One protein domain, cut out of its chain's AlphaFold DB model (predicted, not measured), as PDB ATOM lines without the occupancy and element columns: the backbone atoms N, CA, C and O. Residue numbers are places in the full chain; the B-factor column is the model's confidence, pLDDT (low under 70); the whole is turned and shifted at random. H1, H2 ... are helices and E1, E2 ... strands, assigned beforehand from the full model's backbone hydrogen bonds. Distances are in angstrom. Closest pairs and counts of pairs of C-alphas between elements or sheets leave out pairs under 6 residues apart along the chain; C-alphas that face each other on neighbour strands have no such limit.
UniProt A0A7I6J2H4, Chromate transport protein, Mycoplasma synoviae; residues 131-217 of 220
ATOM      1  N   GLY A 131      24.593 -37.089 -40.726       87.38
ATOM      2  CA  GLY A 131      25.808 -37.762 -40.263       87.38
ATOM      3  C   GLY A 131      26.822 -36.805 -39.634       87.38
ATOM      4  O   GLY A 131      27.370 -37.105 -38.575       87.38
ATOM      5  N   ILE A 132      27.024 -35.621 -40.225       84.31
ATOM      6  CA  ILE A 132      27.909 -34.585 -39.668       84.31
ATOM      7  C   ILE A 132      27.381 -34.095 -38.315       84.31
ATOM      8  O   ILE A 132      28.130 -34.063 -37.339       84.31
ATOM      9  N   ILE A 133      26.090 -33.752 -38.229       82.38
ATOM     10  CA  ILE A 133      25.462 -33.286 -36.980       82.38
ATOM     11  C   ILE A 133      25.559 -34.367 -35.899       82.38
ATOM     12  O   ILE A 133      25.880 -34.067 -34.749       82.38
ATOM     13  N   PHE A 134      25.322 -35.625 -36.265       88.50
ATOM     14  CA  PHE A 134      25.400 -36.748 -35.342       88.50
ATOM     15  C   PHE A 134      26.829 -36.987 -34.834       88.50
ATOM     16  O   PHE A 134      27.036 -37.142 -33.631       88.50
ATOM     17  N   SER A 135      27.824 -36.934 -35.723       87.06
ATOM     18  CA  SER A 135      29.242 -37.033 -35.354       87.06
ATOM     19  C   SER A 135      29.654 -35.924 -34.379       87.06
ATOM     20  O   SER A 135      30.271 -36.197 -33.349       87.06
ATOM     21  N   LEU A 136      29.228 -34.683 -34.638       85.62
ATOM     22  CA  LEU A 136      29.475 -33.548 -33.743       85.62
ATOM     23  C   LEU A 136      28.799 -33.724 -32.380       85.62
ATOM     24  O   LEU A 136      29.404 -33.422 -31.352       85.62
ATOM     25  N   ALA A 137      27.566 -34.236 -32.350       86.62
ATOM     26  CA  ALA A 137      26.865 -34.512 -31.100       86.62
ATOM     27  C   ALA A 137      27.623 -35.547 -30.251       86.62
ATOM     28  O   ALA A 137      27.820 -35.330 -29.054       86.62
ATOM     29  N   ILE A 138      28.115 -36.625 -30.872       90.00
ATOM     30  CA  ILE A 138      28.938 -37.644 -30.204       90.00
ATOM     31  C   ILE A 138      30.258 -37.045 -29.714       90.00
ATOM     32  O   ILE A 138      30.647 -37.258 -28.567       90.00
ATOM     33  N   GLN A 139      30.936 -36.268 -30.556       89.12
ATOM     34  CA  GLN A 139      32.190 -35.615 -30.201       89.12
ATOM     35  C   GLN A 139      32.047 -34.705 -28.981       89.12
ATOM     36  O   GLN A 139      32.873 -34.770 -28.066       89.12
ATOM     37  N   LEU A 140      31.004 -33.872 -28.953       88.00
ATOM     38  CA  LEU A 140      30.717 -32.995 -27.821       88.00
ATOM     39  C   LEU A 140      30.375 -33.808 -26.573       88.00
ATOM     40  O   LEU A 140      30.921 -33.539 -25.507       88.00
ATOM     41  N   PHE A 141      29.540 -34.837 -26.713       90.06
ATOM     42  CA  PHE A 141      29.173 -35.710 -25.604       90.06
ATOM     43  C   PHE A 141      30.397 -36.380 -24.962       90.06
ATOM     44  O   PHE A 141      30.549 -36.334 -23.740       90.06
ATOM     45  N   ILE A 142      31.303 -36.939 -25.772       90.44
ATOM     46  CA  ILE A 142      32.548 -37.552 -25.291       90.44
ATOM     47  C   ILE A 142      33.448 -36.497 -24.648       90.44
ATOM     48  O   ILE A 142      33.947 -36.724 -23.553       90.44
ATOM     49  N   SER A 143      33.626 -35.337 -25.283       87.06
ATOM     50  CA  SER A 143      34.527 -34.288 -24.781       87.06
ATOM     51  C   SER A 143      34.068 -33.699 -23.445       87.06
ATOM     52  O   SER A 143      34.905 -33.295 -22.637       87.06
ATOM     53  N   ILE A 144      32.754 -33.639 -23.213       88.00
ATOM     54  CA  ILE A 144      32.164 -33.143 -21.964       88.00
ATOM     55  C   ILE A 144      32.195 -34.232 -20.887       88.00
ATOM     56  O   ILE A 144      32.582 -33.943 -19.761       88.00
ATOM     57  N   THR A 145      31.821 -35.473 -21.222       89.31
ATOM     58  CA  THR A 145      31.747 -36.590 -20.258       89.31
ATOM     59  C   THR A 145      33.131 -37.121 -19.881       89.31
ATOM     60  O   THR A 145      33.371 -37.517 -18.748       89.31
ATOM     61  N   PHE A 146      34.072 -37.126 -20.819       90.62
ATOM     62  CA  PHE A 146      35.418 -37.658 -20.645       90.62
ATOM     63  C   PHE A 146      36.439 -36.583 -21.034       90.62
ATOM     64  O   PHE A 146      37.019 -36.643 -22.116       90.62
ATOM     65  N   PRO A 147      36.713 -35.596 -20.159       87.00
ATOM     66  CA  PRO A 147      37.571 -34.453 -20.493       87.00
ATOM     67  C   PRO A 147      39.030 -34.830 -20.814       87.00
ATOM     68  O   PRO A 147      39.758 -34.028 -21.400       87.00
ATOM     69  N   PHE A 148      39.445 -36.051 -20.460       87.94
ATOM     70  CA  PHE A 148      40.743 -36.652 -20.783       87.94
ATOM     71  C   PHE A 148      40.789 -37.328 -22.165       87.94
ATOM     72  O   PHE A 148      41.854 -37.771 -22.585       87.94
ATOM     73  N   VAL A 149      39.665 -37.431 -22.879       90.12
ATOM     74  CA  VAL A 149      39.588 -38.009 -24.228       90.12
ATOM     75  C   VAL A 149      39.372 -36.890 -25.240       90.12
ATOM     76  O   VAL A 149      38.435 -36.101 -25.134       90.12
ATOM     77  N   THR A 150      40.222 -36.827 -26.259       86.44
ATOM     78  CA  THR A 150      39.970 -36.022 -27.458       86.44
ATOM     79  C   THR A 150      39.502 -36.937 -28.574       86.44
ATOM     80  O   THR A 150      40.208 -37.881 -28.932       86.44
ATOM     81  N   PHE A 151      38.325 -36.639 -29.116       85.81
ATOM     82  CA  PHE A 151      37.726 -37.356 -30.234       85.81
ATOM     83  C   PHE A 151      37.447 -36.385 -31.380       85.81
ATOM     84  O   PHE A 151      36.967 -35.275 -31.140       85.81
ATOM     85  N   ASN A 152      37.730 -36.808 -32.612       84.00
ATOM     86  CA  ASN A 152      37.404 -36.088 -33.845       84.00
ATOM     87  C   ASN A 152      37.926 -34.628 -33.882       84.00
ATOM     88  O   ASN A 152      37.277 -33.734 -34.423       84.00
ATOM     89  N   SER A 153      39.089 -34.351 -33.274       77.62
ATOM     90  CA  SER A 153      39.699 -33.008 -33.287       77.62
ATOM     91  C   SER A 153      40.424 -32.693 -34.594       77.62
ATOM     92  O   SER A 153      40.355 -31.566 -35.079       77.62
ATOM     93  N   SER A 154      41.121 -33.670 -35.177       77.12
ATOM     94  CA  SER A 154      41.738 -33.559 -36.502       77.12
ATOM     95  C   SER A 154      42.029 -34.947 -37.078       77.12
ATOM     96  O   SER A 154      41.992 -35.938 -36.353       77.12
ATOM     97  N   ILE A 155      42.381 -35.020 -38.366       78.56
ATOM     98  CA  ILE A 155      42.797 -36.275 -39.024       78.56
ATOM     99  C   ILE A 155      44.015 -36.894 -38.315       78.56
ATOM    100  O   ILE A 155      44.087 -38.105 -38.149       78.56
ATOM    101  N   SER A 156      44.957 -36.065 -37.853       78.19
ATOM    102  CA  SER A 156      46.174 -36.514 -37.164       78.19
ATOM    103  C   SER A 156      45.975 -36.830 -35.680       78.19
ATOM    104  O   SER A 156      46.744 -37.596 -35.109       78.19
ATOM    105  N   SER A 157      44.952 -36.256 -35.043       79.00
ATOM    106  CA  SER A 157      44.609 -36.501 -33.639       79.00
ATOM    107  C   SER A 157      43.148 -36.920 -33.515       79.00
ATOM    108  O   SER A 157      42.348 -36.279 -32.837       79.00
ATOM    109  N   TYR A 158      42.779 -37.991 -34.219       83.56
ATOM    110  CA  TYR A 158      41.391 -38.448 -34.246       83.56
ATOM    111  C   TYR A 158      40.938 -39.009 -32.894       83.56
ATOM    112  O   TYR A 158      39.822 -38.741 -32.453       83.56
ATOM    113  N   PHE A 159      41.817 -39.753 -32.219       88.62
ATOM    114  CA  PHE A 159      41.591 -40.267 -30.875       88.62
ATOM    115  C   PHE A 159      42.881 -40.166 -30.063       88.62
ATOM    116  O   PHE A 159      43.911 -40.711 -30.458       88.62
ATOM    117  N   LYS A 160      42.833 -39.462 -28.931       88.31
ATOM    118  CA  LYS A 160      43.953 -39.383 -27.985       88.31
ATOM    119  C   LYS A 160      43.411 -39.334 -26.562       88.31
ATOM    120  O   LYS A 160      42.388 -38.703 -26.296       88.31
ATOM    121  N   ILE A 161      44.115 -40.009 -25.662       88.75
ATOM    122  CA  ILE A 161      43.877 -39.961 -24.223       88.75
ATOM    123  C   ILE A 161      45.001 -39.130 -23.613       88.75
ATOM    124  O   ILE A 161      46.176 -39.445 -23.796       88.75
ATOM    125  N   ASP A 162      44.642 -38.046 -22.937       86.56
ATOM    126  CA  ASP A 162      45.582 -37.100 -22.352       86.56
ATOM    127  C   ASP A 162      45.065 -36.607 -20.996       86.56
ATOM    128  O   ASP A 162      44.147 -35.789 -20.905       86.56
ATOM    129  N   PHE A 163      45.664 -37.127 -19.925       83.31
ATOM    130  CA  PHE A 163      45.355 -36.723 -18.554       83.31
ATOM    131  C   PHE A 163      46.034 -35.403 -18.152       83.31
ATOM    132  O   PHE A 163      45.660 -34.829 -17.133       83.31
ATOM    133  N   GLY A 164      46.989 -34.902 -18.946       81.56
ATOM    134  CA  GLY A 164      47.678 -33.628 -18.713       81.56
ATOM    135  C   GLY A 164      46.924 -32.409 -19.251       81.56
ATOM    136  O   GLY A 164      47.356 -31.274 -19.066       81.56
ATOM    137  N   LYS A 165      45.784 -32.615 -19.918       82.19
ATOM    138  CA  LYS A 165      44.933 -31.528 -20.407       82.19
ATOM    139  C   LYS A 165      44.362 -30.734 -19.228       82.19
ATOM    140  O   LYS A 165      43.837 -31.322 -18.288       82.19
ATOM    141  N   THR A 166      44.367 -29.404 -19.314       82.75
ATOM    142  CA  THR A 166      43.844 -28.492 -18.272       82.75
ATOM    143  C   THR A 166      42.456 -28.895 -17.760       82.75
ATOM    144  O   THR A 166      42.237 -29.003 -16.555       82.75
ATOM    145  N   ASN A 167      41.536 -29.219 -18.672       82.06
ATOM    146  CA  ASN A 167      40.187 -29.664 -18.320       82.06
ATOM    147  C   ASN A 167      40.189 -31.020 -17.591       82.06
ATOM    148  O   ASN A 167      39.393 -31.231 -16.682       82.06
ATOM    149  N   ALA A 168      41.074 -31.946 -17.973       85.50
ATOM    150  CA  ALA A 168      41.185 -33.253 -17.327       85.50
ATOM    151  C   ALA A 168      41.733 -33.136 -15.898       85.50
ATOM    152  O   ALA A 168      41.264 -33.839 -15.004       85.50
ATOM    153  N   ILE A 169      42.668 -32.207 -15.681       86.12
ATOM    154  CA  ILE A 169      43.217 -31.888 -14.360       86.12
ATOM    155  C   ILE A 169      42.127 -31.282 -13.466       86.12
ATOM    156  O   ILE A 169      41.962 -31.715 -12.325       86.12
ATOM    157  N   PHE A 170      41.335 -30.340 -13.991       86.75
ATOM    158  CA  PHE A 170      40.244 -29.704 -13.241       86.75
ATOM    159  C   PHE A 170      39.182 -30.712 -12.775       86.75
ATOM    160  O   PHE A 170      38.756 -30.681 -11.620       86.75
ATOM    161  N   PHE A 171      38.782 -31.640 -13.648       86.38
ATOM    162  CA  PHE A 171      37.793 -32.679 -13.342       86.38
ATOM    163  C   PHE A 171      38.406 -33.953 -12.738       86.38
ATOM    164  O   PHE A 171      37.860 -35.042 -12.910       86.38
ATOM    165  N   SER A 172      39.532 -33.848 -12.033       85.44
ATOM    166  CA  SER A 172      40.135 -34.976 -11.314       85.44
ATOM    167  C   SER A 172      39.474 -35.222  -9.942       85.44
ATOM    168  O   SER A 172      38.714 -34.397  -9.428       85.44
ATOM    169  N   GLY A 173      39.702 -36.402  -9.353       87.50
ATOM    170  CA  GLY A 173      39.179 -36.758  -8.025       87.50
ATOM    171  C   GLY A 173      37.651 -36.891  -7.970       87.50
ATOM    172  O   GLY A 173      37.041 -37.550  -8.812       87.50
ATOM    173  N   TRP A 174      37.025 -36.272  -6.962       87.25
ATOM    174  CA  TRP A 174      35.576 -36.351  -6.730       87.25
ATOM    175  C   TRP A 174      34.755 -35.696  -7.854       87.25
ATOM    176  O   TRP A 174      33.699 -36.216  -8.226       87.25
ATOM    177  N   ARG A 175      35.277 -34.616  -8.460       89.88
ATOM    178  CA  ARG A 175      34.638 -33.897  -9.576       89.88
ATOM    179  C   ARG A 175      34.396 -34.811 -10.777       89.88
ATOM    180  O   ARG A 175      33.392 -34.655 -11.466       89.88
ATOM    181  N   ARG A 176      35.263 -35.808 -10.995       87.69
ATOM    182  CA  ARG A 176      35.119 -36.793 -12.076       87.69
ATOM    183  C   ARG A 176      33.851 -37.631 -11.937       87.69
ATOM    184  O   ARG A 176      33.115 -37.808 -12.903       87.69
ATOM    185  N   TYR A 177      33.604 -38.154 -10.738       88.38
ATOM    186  CA  TYR A 177      32.445 -39.005 -10.475       88.38
ATOM    187  C   TYR A 177      31.146 -38.205 -10.554       88.38
ATOM    188  O   TYR A 177      30.180 -38.659 -11.166       88.38
ATOM    189  N   VAL A 178      31.155 -36.980 -10.016       90.12
ATOM    190  CA  VAL A 178      30.028 -36.047 -10.145       90.12
ATOM    191  C   VAL A 178      29.743 -35.749 -11.614       90.12
ATOM    192  O   VAL A 178      28.585 -35.753 -12.014       90.12
ATOM    193  N   LEU A 179      30.773 -35.574 -12.443       91.31
ATOM    194  CA  LEU A 179      30.615 -35.302 -13.869       91.31
ATOM    195  C   LEU A 179      29.956 -36.455 -14.635       91.31
ATOM    196  O   LEU A 179      29.041 -36.210 -15.423       91.31
ATOM    197  N   PHE A 180      30.340 -37.702 -14.357       89.38
ATOM    198  CA  PHE A 180      29.706 -38.866 -14.984       89.38
ATOM    199  C   PHE A 180      28.218 -39.001 -14.654       89.38
ATOM    200  O   PHE A 180      27.459 -39.471 -15.497       89.38
ATOM    201  N   ALA A 181      27.788 -38.565 -13.469       89.56
ATOM    202  CA  ALA A 181      26.371 -38.515 -13.119       89.56
ATOM    203  C   ALA A 181      25.678 -37.266 -13.696       89.56
ATOM    204  O   ALA A 181      24.581 -37.349 -14.247       89.56
ATOM    205  N   PHE A 182      26.326 -36.104 -13.610       92.31
ATOM    206  CA  PHE A 182      25.750 -34.810 -13.967       92.31
ATOM    207  C   PHE A 182      25.411 -34.697 -15.455       92.31
ATOM    208  O   PHE A 182      24.336 -34.206 -15.806       92.31
ATOM    209  N   VAL A 183      26.290 -35.151 -16.350       90.25
ATOM    210  CA  VAL A 183      26.092 -35.008 -17.804       90.25
ATOM    211  C   VAL A 183      24.843 -35.755 -18.312       90.25
ATOM    212  O   VAL A 183      23.975 -35.112 -18.904       90.25
ATOM    213  N   PRO A 184      24.656 -37.067 -18.071       89.38
ATOM    214  CA  PRO A 184      23.451 -37.764 -18.526       89.38
ATOM    215  C   PRO A 184      22.173 -37.262 -17.836       89.38
ATOM    216  O   PRO A 184      21.124 -37.188 -18.485       89.38
ATOM    217  N   VAL A 185      22.249 -36.869 -16.557       90.69
ATOM    218  CA  VAL A 185      21.103 -36.309 -15.818       90.69
ATOM    219  C   VAL A 185      20.686 -34.955 -16.395       90.69
ATOM    220  O   VAL A 185      19.508 -34.761 -16.692       90.69
ATOM    221  N   SER A 186      21.636 -34.046 -16.621       89.12
ATOM    222  CA  SER A 186      21.366 -32.720 -17.196       89.12
ATOM    223  C   SER A 186      20.814 -32.813 -18.618       89.12
ATOM    224  O   SER A 186      19.837 -32.132 -18.931       89.12
ATOM    225  N   ILE A 187      21.350 -33.699 -19.466       89.81
ATOM    226  CA  ILE A 187      20.824 -33.937 -20.822       89.81
ATOM    227  C   ILE A 187      19.387 -34.466 -20.762       89.81
ATOM    228  O   ILE A 187      18.501 -33.927 -21.429       89.81
ATOM    229  N   SER A 188      19.129 -35.481 -19.934       89.69
ATOM    230  CA  SER A 188      17.794 -36.081 -19.798       89.69
ATOM    231  C   SER A 188      16.772 -35.067 -19.284       89.69
ATOM    232  O   SER A 188      15.694 -34.918 -19.862       89.69
ATOM    233  N   PHE A 189      17.134 -34.310 -18.246       89.56
ATOM    234  CA  PHE A 189      16.313 -33.230 -17.704       89.56
ATOM    235  C   PHE A 189      16.013 -32.162 -18.763       89.56
ATOM    236  O   PHE A 189      14.862 -31.756 -18.931       89.56
ATOM    237  N   SER A 190      17.027 -31.769 -19.539       88.06
ATOM    238  CA  SER A 190      16.900 -30.776 -20.609       88.06
ATOM    239  C   SER A 190      15.926 -31.223 -21.701       88.06
ATOM    240  O   SER A 190      15.056 -30.452 -22.110       88.06
ATOM    241  N   ILE A 191      16.010 -32.485 -22.134       88.06
ATOM    242  CA  ILE A 191      15.103 -33.059 -23.141       88.06
ATOM    243  C   ILE A 191      13.662 -33.097 -22.615       88.06
ATOM    244  O   ILE A 191      12.727 -32.727 -23.332       88.06
ATOM    245  N   ILE A 192      13.471 -33.518 -21.361       87.62
ATOM    246  CA  ILE A 192      12.143 -33.595 -20.737       87.62
ATOM    247  C   ILE A 192      11.512 -32.201 -20.639       87.62
ATOM    248  O   ILE A 192      10.351 -32.036 -21.019       87.62
ATOM    249  N   MET A 193      12.267 -31.199 -20.186       85.81
ATOM    250  CA  MET A 193      11.783 -29.823 -20.021       85.81
ATOM    251  C   MET A 193      11.491 -29.123 -21.357       85.81
ATOM    252  O   MET A 193      10.515 -28.371 -21.469       85.81
ATOM    253  N   LEU A 194      12.260 -29.418 -22.406       84.56
ATOM    254  CA  LEU A 194      11.953 -28.934 -23.755       84.56
ATOM    255  C   LEU A 194      10.654 -29.546 -24.291       84.56
ATOM    256  O   LEU A 194       9.819 -28.832 -24.847       84.56
ATOM    257  N   LYS A 195      10.452 -30.855 -24.094       83.38
ATOM    258  CA  LYS A 195       9.288 -31.569 -24.636       83.38
ATOM    259  C   LYS A 195       7.995 -31.300 -23.856       83.38
ATOM    260  O   LYS A 195       6.941 -31.195 -24.477       83.38
ATOM    261  N   LYS A 196       8.053 -31.220 -22.521       77.31
ATOM    262  CA  LYS A 196       6.856 -31.116 -21.662       77.31
ATOM    263  C   LYS A 196       6.429 -29.683 -21.362       77.31
ATOM    264  O   LYS A 196       5.239 -29.398 -21.380       77.31
ATOM    265  N   THR A 197       7.374 -28.793 -21.074       68.25
ATOM    266  CA  THR A 197       7.070 -27.467 -20.506       68.25
ATOM    267  C   THR A 197       7.284 -26.310 -21.481       68.25
ATOM    268  O   THR A 197       7.008 -25.171 -21.121       68.25
ATOM    269  N   LYS A 198       7.759 -26.577 -22.712       73.94
ATOM    270  CA  LYS A 198       8.080 -25.562 -23.743       73.94
ATOM    271  C   LYS A 198       8.907 -24.383 -23.198       73.94
ATOM    272  O   LYS A 198       8.747 -23.247 -23.636       73.94
ATOM    273  N   ILE A 199       9.782 -24.648 -22.229       81.50
ATOM    274  CA  ILE A 199      10.651 -23.623 -21.645       81.50
ATOM    275  C   ILE A 199      11.604 -23.121 -22.733       81.50
ATOM    276  O   ILE A 199      12.118 -23.905 -23.533       81.50
ATOM    277  N   HIS A 200      11.839 -21.809 -22.762       82.56
ATOM    278  CA  HIS A 200      12.753 -21.200 -23.720       82.56
ATOM    279  C   HIS A 200      14.176 -21.757 -23.539       82.56
ATOM    280  O   HIS A 200      14.686 -21.813 -22.418       82.56
ATOM    281  N   LEU A 201      14.842 -22.120 -24.642       82.00
ATOM    282  CA  LEU A 201      16.168 -22.761 -24.635       82.00
ATOM    283  C   LEU A 201      17.195 -21.986 -23.791       82.00
ATOM    284  O   LEU A 201      17.983 -22.577 -23.062       82.00
ATOM    285  N   LEU A 202      17.145 -20.653 -23.854       82.50
ATOM    286  CA  LEU A 202      18.056 -19.764 -23.132       82.50
ATOM    287  C   LEU A 202      17.970 -19.942 -21.606       82.50
ATOM    288  O   LEU A 202      19.001 -20.032 -20.947       82.50
ATOM    289  N   VAL A 203      16.760 -20.076 -21.052       86.19
ATOM    290  CA  VAL A 203      16.556 -20.309 -19.608       86.19
ATOM    291  C   VAL A 203      17.186 -21.632 -19.192       86.19
ATOM    292  O   VAL A 203      17.813 -21.741 -18.144       86.19
ATOM    293  N   LEU A 204      17.061 -22.634 -20.054       86.69
ATOM    294  CA  LEU A 204      17.553 -23.978 -19.814       86.69
ATOM    295  C   LEU A 204      19.091 -24.043 -19.869       86.69
ATOM    296  O   LEU A 204      19.711 -24.757 -19.082       86.69
ATOM    297  N   ILE A 205      19.711 -23.248 -20.745       86.88
ATOM    298  CA  ILE A 205      21.166 -23.055 -20.780       86.88
ATOM    299  C   ILE A 205      21.642 -22.382 -19.489       86.88
ATOM    300  O   ILE A 205      22.539 -22.906 -18.832       86.88
ATOM    301  N   LEU A 206      21.021 -21.265 -19.091       91.31
ATOM    302  CA  LEU A 206      21.392 -20.547 -17.864       91.31
ATOM    303  C   LEU A 206      21.249 -21.426 -16.617       91.31
ATOM    304  O   LEU A 206      22.136 -21.429 -15.764       91.31
ATOM    305  N   LEU A 207      20.180 -22.217 -16.538       90.50
ATOM    306  CA  LEU A 207      19.957 -23.157 -15.443       90.50
ATOM    307  C   LEU A 207      21.055 -24.227 -15.377       90.50
ATOM    308  O   LEU A 207      21.590 -24.485 -14.302       90.50
ATOM    309  N   ASN A 208      21.426 -24.827 -16.512       90.81
ATOM    310  CA  ASN A 208      22.503 -25.819 -16.549       90.81
ATOM    311  C   ASN A 208      23.860 -25.215 -16.168       90.81
ATOM    312  O   ASN A 208      24.632 -25.870 -15.471       90.81
ATOM    313  N   ILE A 209      24.140 -23.970 -16.570       90.38
ATOM    314  CA  ILE A 209      25.351 -23.250 -16.149       90.38
ATOM    315  C   ILE A 209      25.343 -23.038 -14.630       90.38
ATOM    316  O   ILE A 209      26.334 -23.346 -13.970       90.38
ATOM    317  N   ALA A 210      24.227 -22.572 -14.060       91.69
ATOM    318  CA  ALA A 210      24.098 -22.359 -12.620       91.69
ATOM    319  C   ALA A 210      24.273 -23.664 -11.823       91.69
ATOM    320  O   ALA A 210      25.021 -23.698 -10.846       91.69
ATOM    321  N   LEU A 211      23.642 -24.755 -12.272       91.50
ATOM    322  CA  LEU A 211      23.802 -26.077 -11.667       91.50
ATOM    323  C   LEU A 211      25.252 -26.568 -11.773       91.50
ATOM    324  O   LEU A 211      25.802 -27.043 -10.784       91.50
ATOM    325  N   ALA A 212      25.898 -26.416 -12.930       89.88
ATOM    326  CA  ALA A 212      27.292 -26.815 -13.107       89.88
ATOM    327  C   ALA A 212      28.231 -26.052 -12.158       89.88
ATOM    328  O   ALA A 212      29.087 -26.666 -11.522       89.88
ATOM    329  N   LEU A 213      28.047 -24.736 -12.003       90.69
ATOM    330  CA  LEU A 213      28.820 -23.938 -11.047       90.69
ATOM    331  C   LEU A 213      28.634 -24.444  -9.611       90.69
ATOM    332  O   LEU A 213      29.618 -24.609  -8.894       90.69
ATOM    333  N   LEU A 214      27.397 -24.754  -9.216       89.94
ATOM    334  CA  LEU A 214      27.069 -25.241  -7.874       89.94
ATOM    335  C   LEU A 214      27.688 -26.619  -7.586       89.94
ATOM    336  O   LEU A 214      28.255 -26.817  -6.513       89.94
ATOM    337  N   PHE A 215      27.611 -27.556  -8.537       89.56
ATOM    338  CA  PHE A 215      28.124 -28.919  -8.363       89.56
ATOM    339  C   PHE A 215      29.648 -29.020  -8.470       89.56
ATOM    340  O   PHE A 215      30.249 -29.808  -7.743       89.56
ATOM    341  N   PHE A 216      30.284 -28.261  -9.368       90.06
ATOM    342  CA  PHE A 216      31.727 -28.382  -9.609       90.06
ATOM    343  C   PHE A 216      32.579 -27.388  -8.824       90.06
ATOM    344  O   PHE A 216      33.779 -27.631  -8.688       90.06
ATOM    345  N   GLN A 217      31.973 -26.322  -8.291       88.69
ATOM    346  CA  GLN A 217      32.602 -25.352  -7.386       88.69
ATOM    347  C   GLN A 217      34.003 -24.934  -7.866       88.69
ATOM    348  O   GLN A 217      34.996 -25.255  -7.213       88.69
TER     349      GLN A 217
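What this domain is: This is residues 131 to 217 of the 220 residues of the protein "Chromate transport protein" of Mycoplasma synoviae (UniProt A0A7I6J2H4). The model is flat and mostly helix: a long helical hairpin, H3 and H4, makes one side, and the small strand hairpin E1 and E2, with H1 beside E1, makes the other. The 87 printed residues hold, in order, H1, E1, E2, H2, H3 and H4; the sheet E1 - E2 is antiparallel. The whole is only just loose, close to compact (radius of gyration of the C-alphas 14.6 A), spanning 43 by 35 by 17 A.

Where its parts are: E1 is residues 149 to 151, 6.3 A; E2 159 to 161, 7.0 A. H1, residues 131 to 145, 20.9 A, begins at C-alpha (25.808, -37.762, -40.263). H2 is 166 to 170, 6.3 A. H3, 174 to 197, 32.9 A, has a kink of 30 degrees near 181. H4, 201 to 216, 22.3 A, ends at C-alpha (31.727, -28.382, -9.609).

How they stand to each other: In the hairpin E1 and E2, N 150 and O 160 are 2.9 A apart. The closest C-alphas of H1 and E1, Gln 139 and Phe 151, are 5.8 A apart. H1 touches H3 with residues 144 to 145 alone, at a steep tilt of 45 degrees; closest C-alphas Thr 145 and Phe 180, 6.1 A. H3 and H4 touch at a shallow tilt of 21 degrees, opposite ways; closest C-alphas Arg 175 and Phe 216, 6.2 A. H2 and H3 meet only through their link. O i to N i+4 pairs are within hydrogen-bond range throughout H1, H2 and H4, and 19 of 20 in H3.

The domain as a whole: The farthest C-alphas, Ser 156 and Thr 197, are 43.5 A apart. The printed part has no cut and no long link; residue 197 is under 70 in pLDDT.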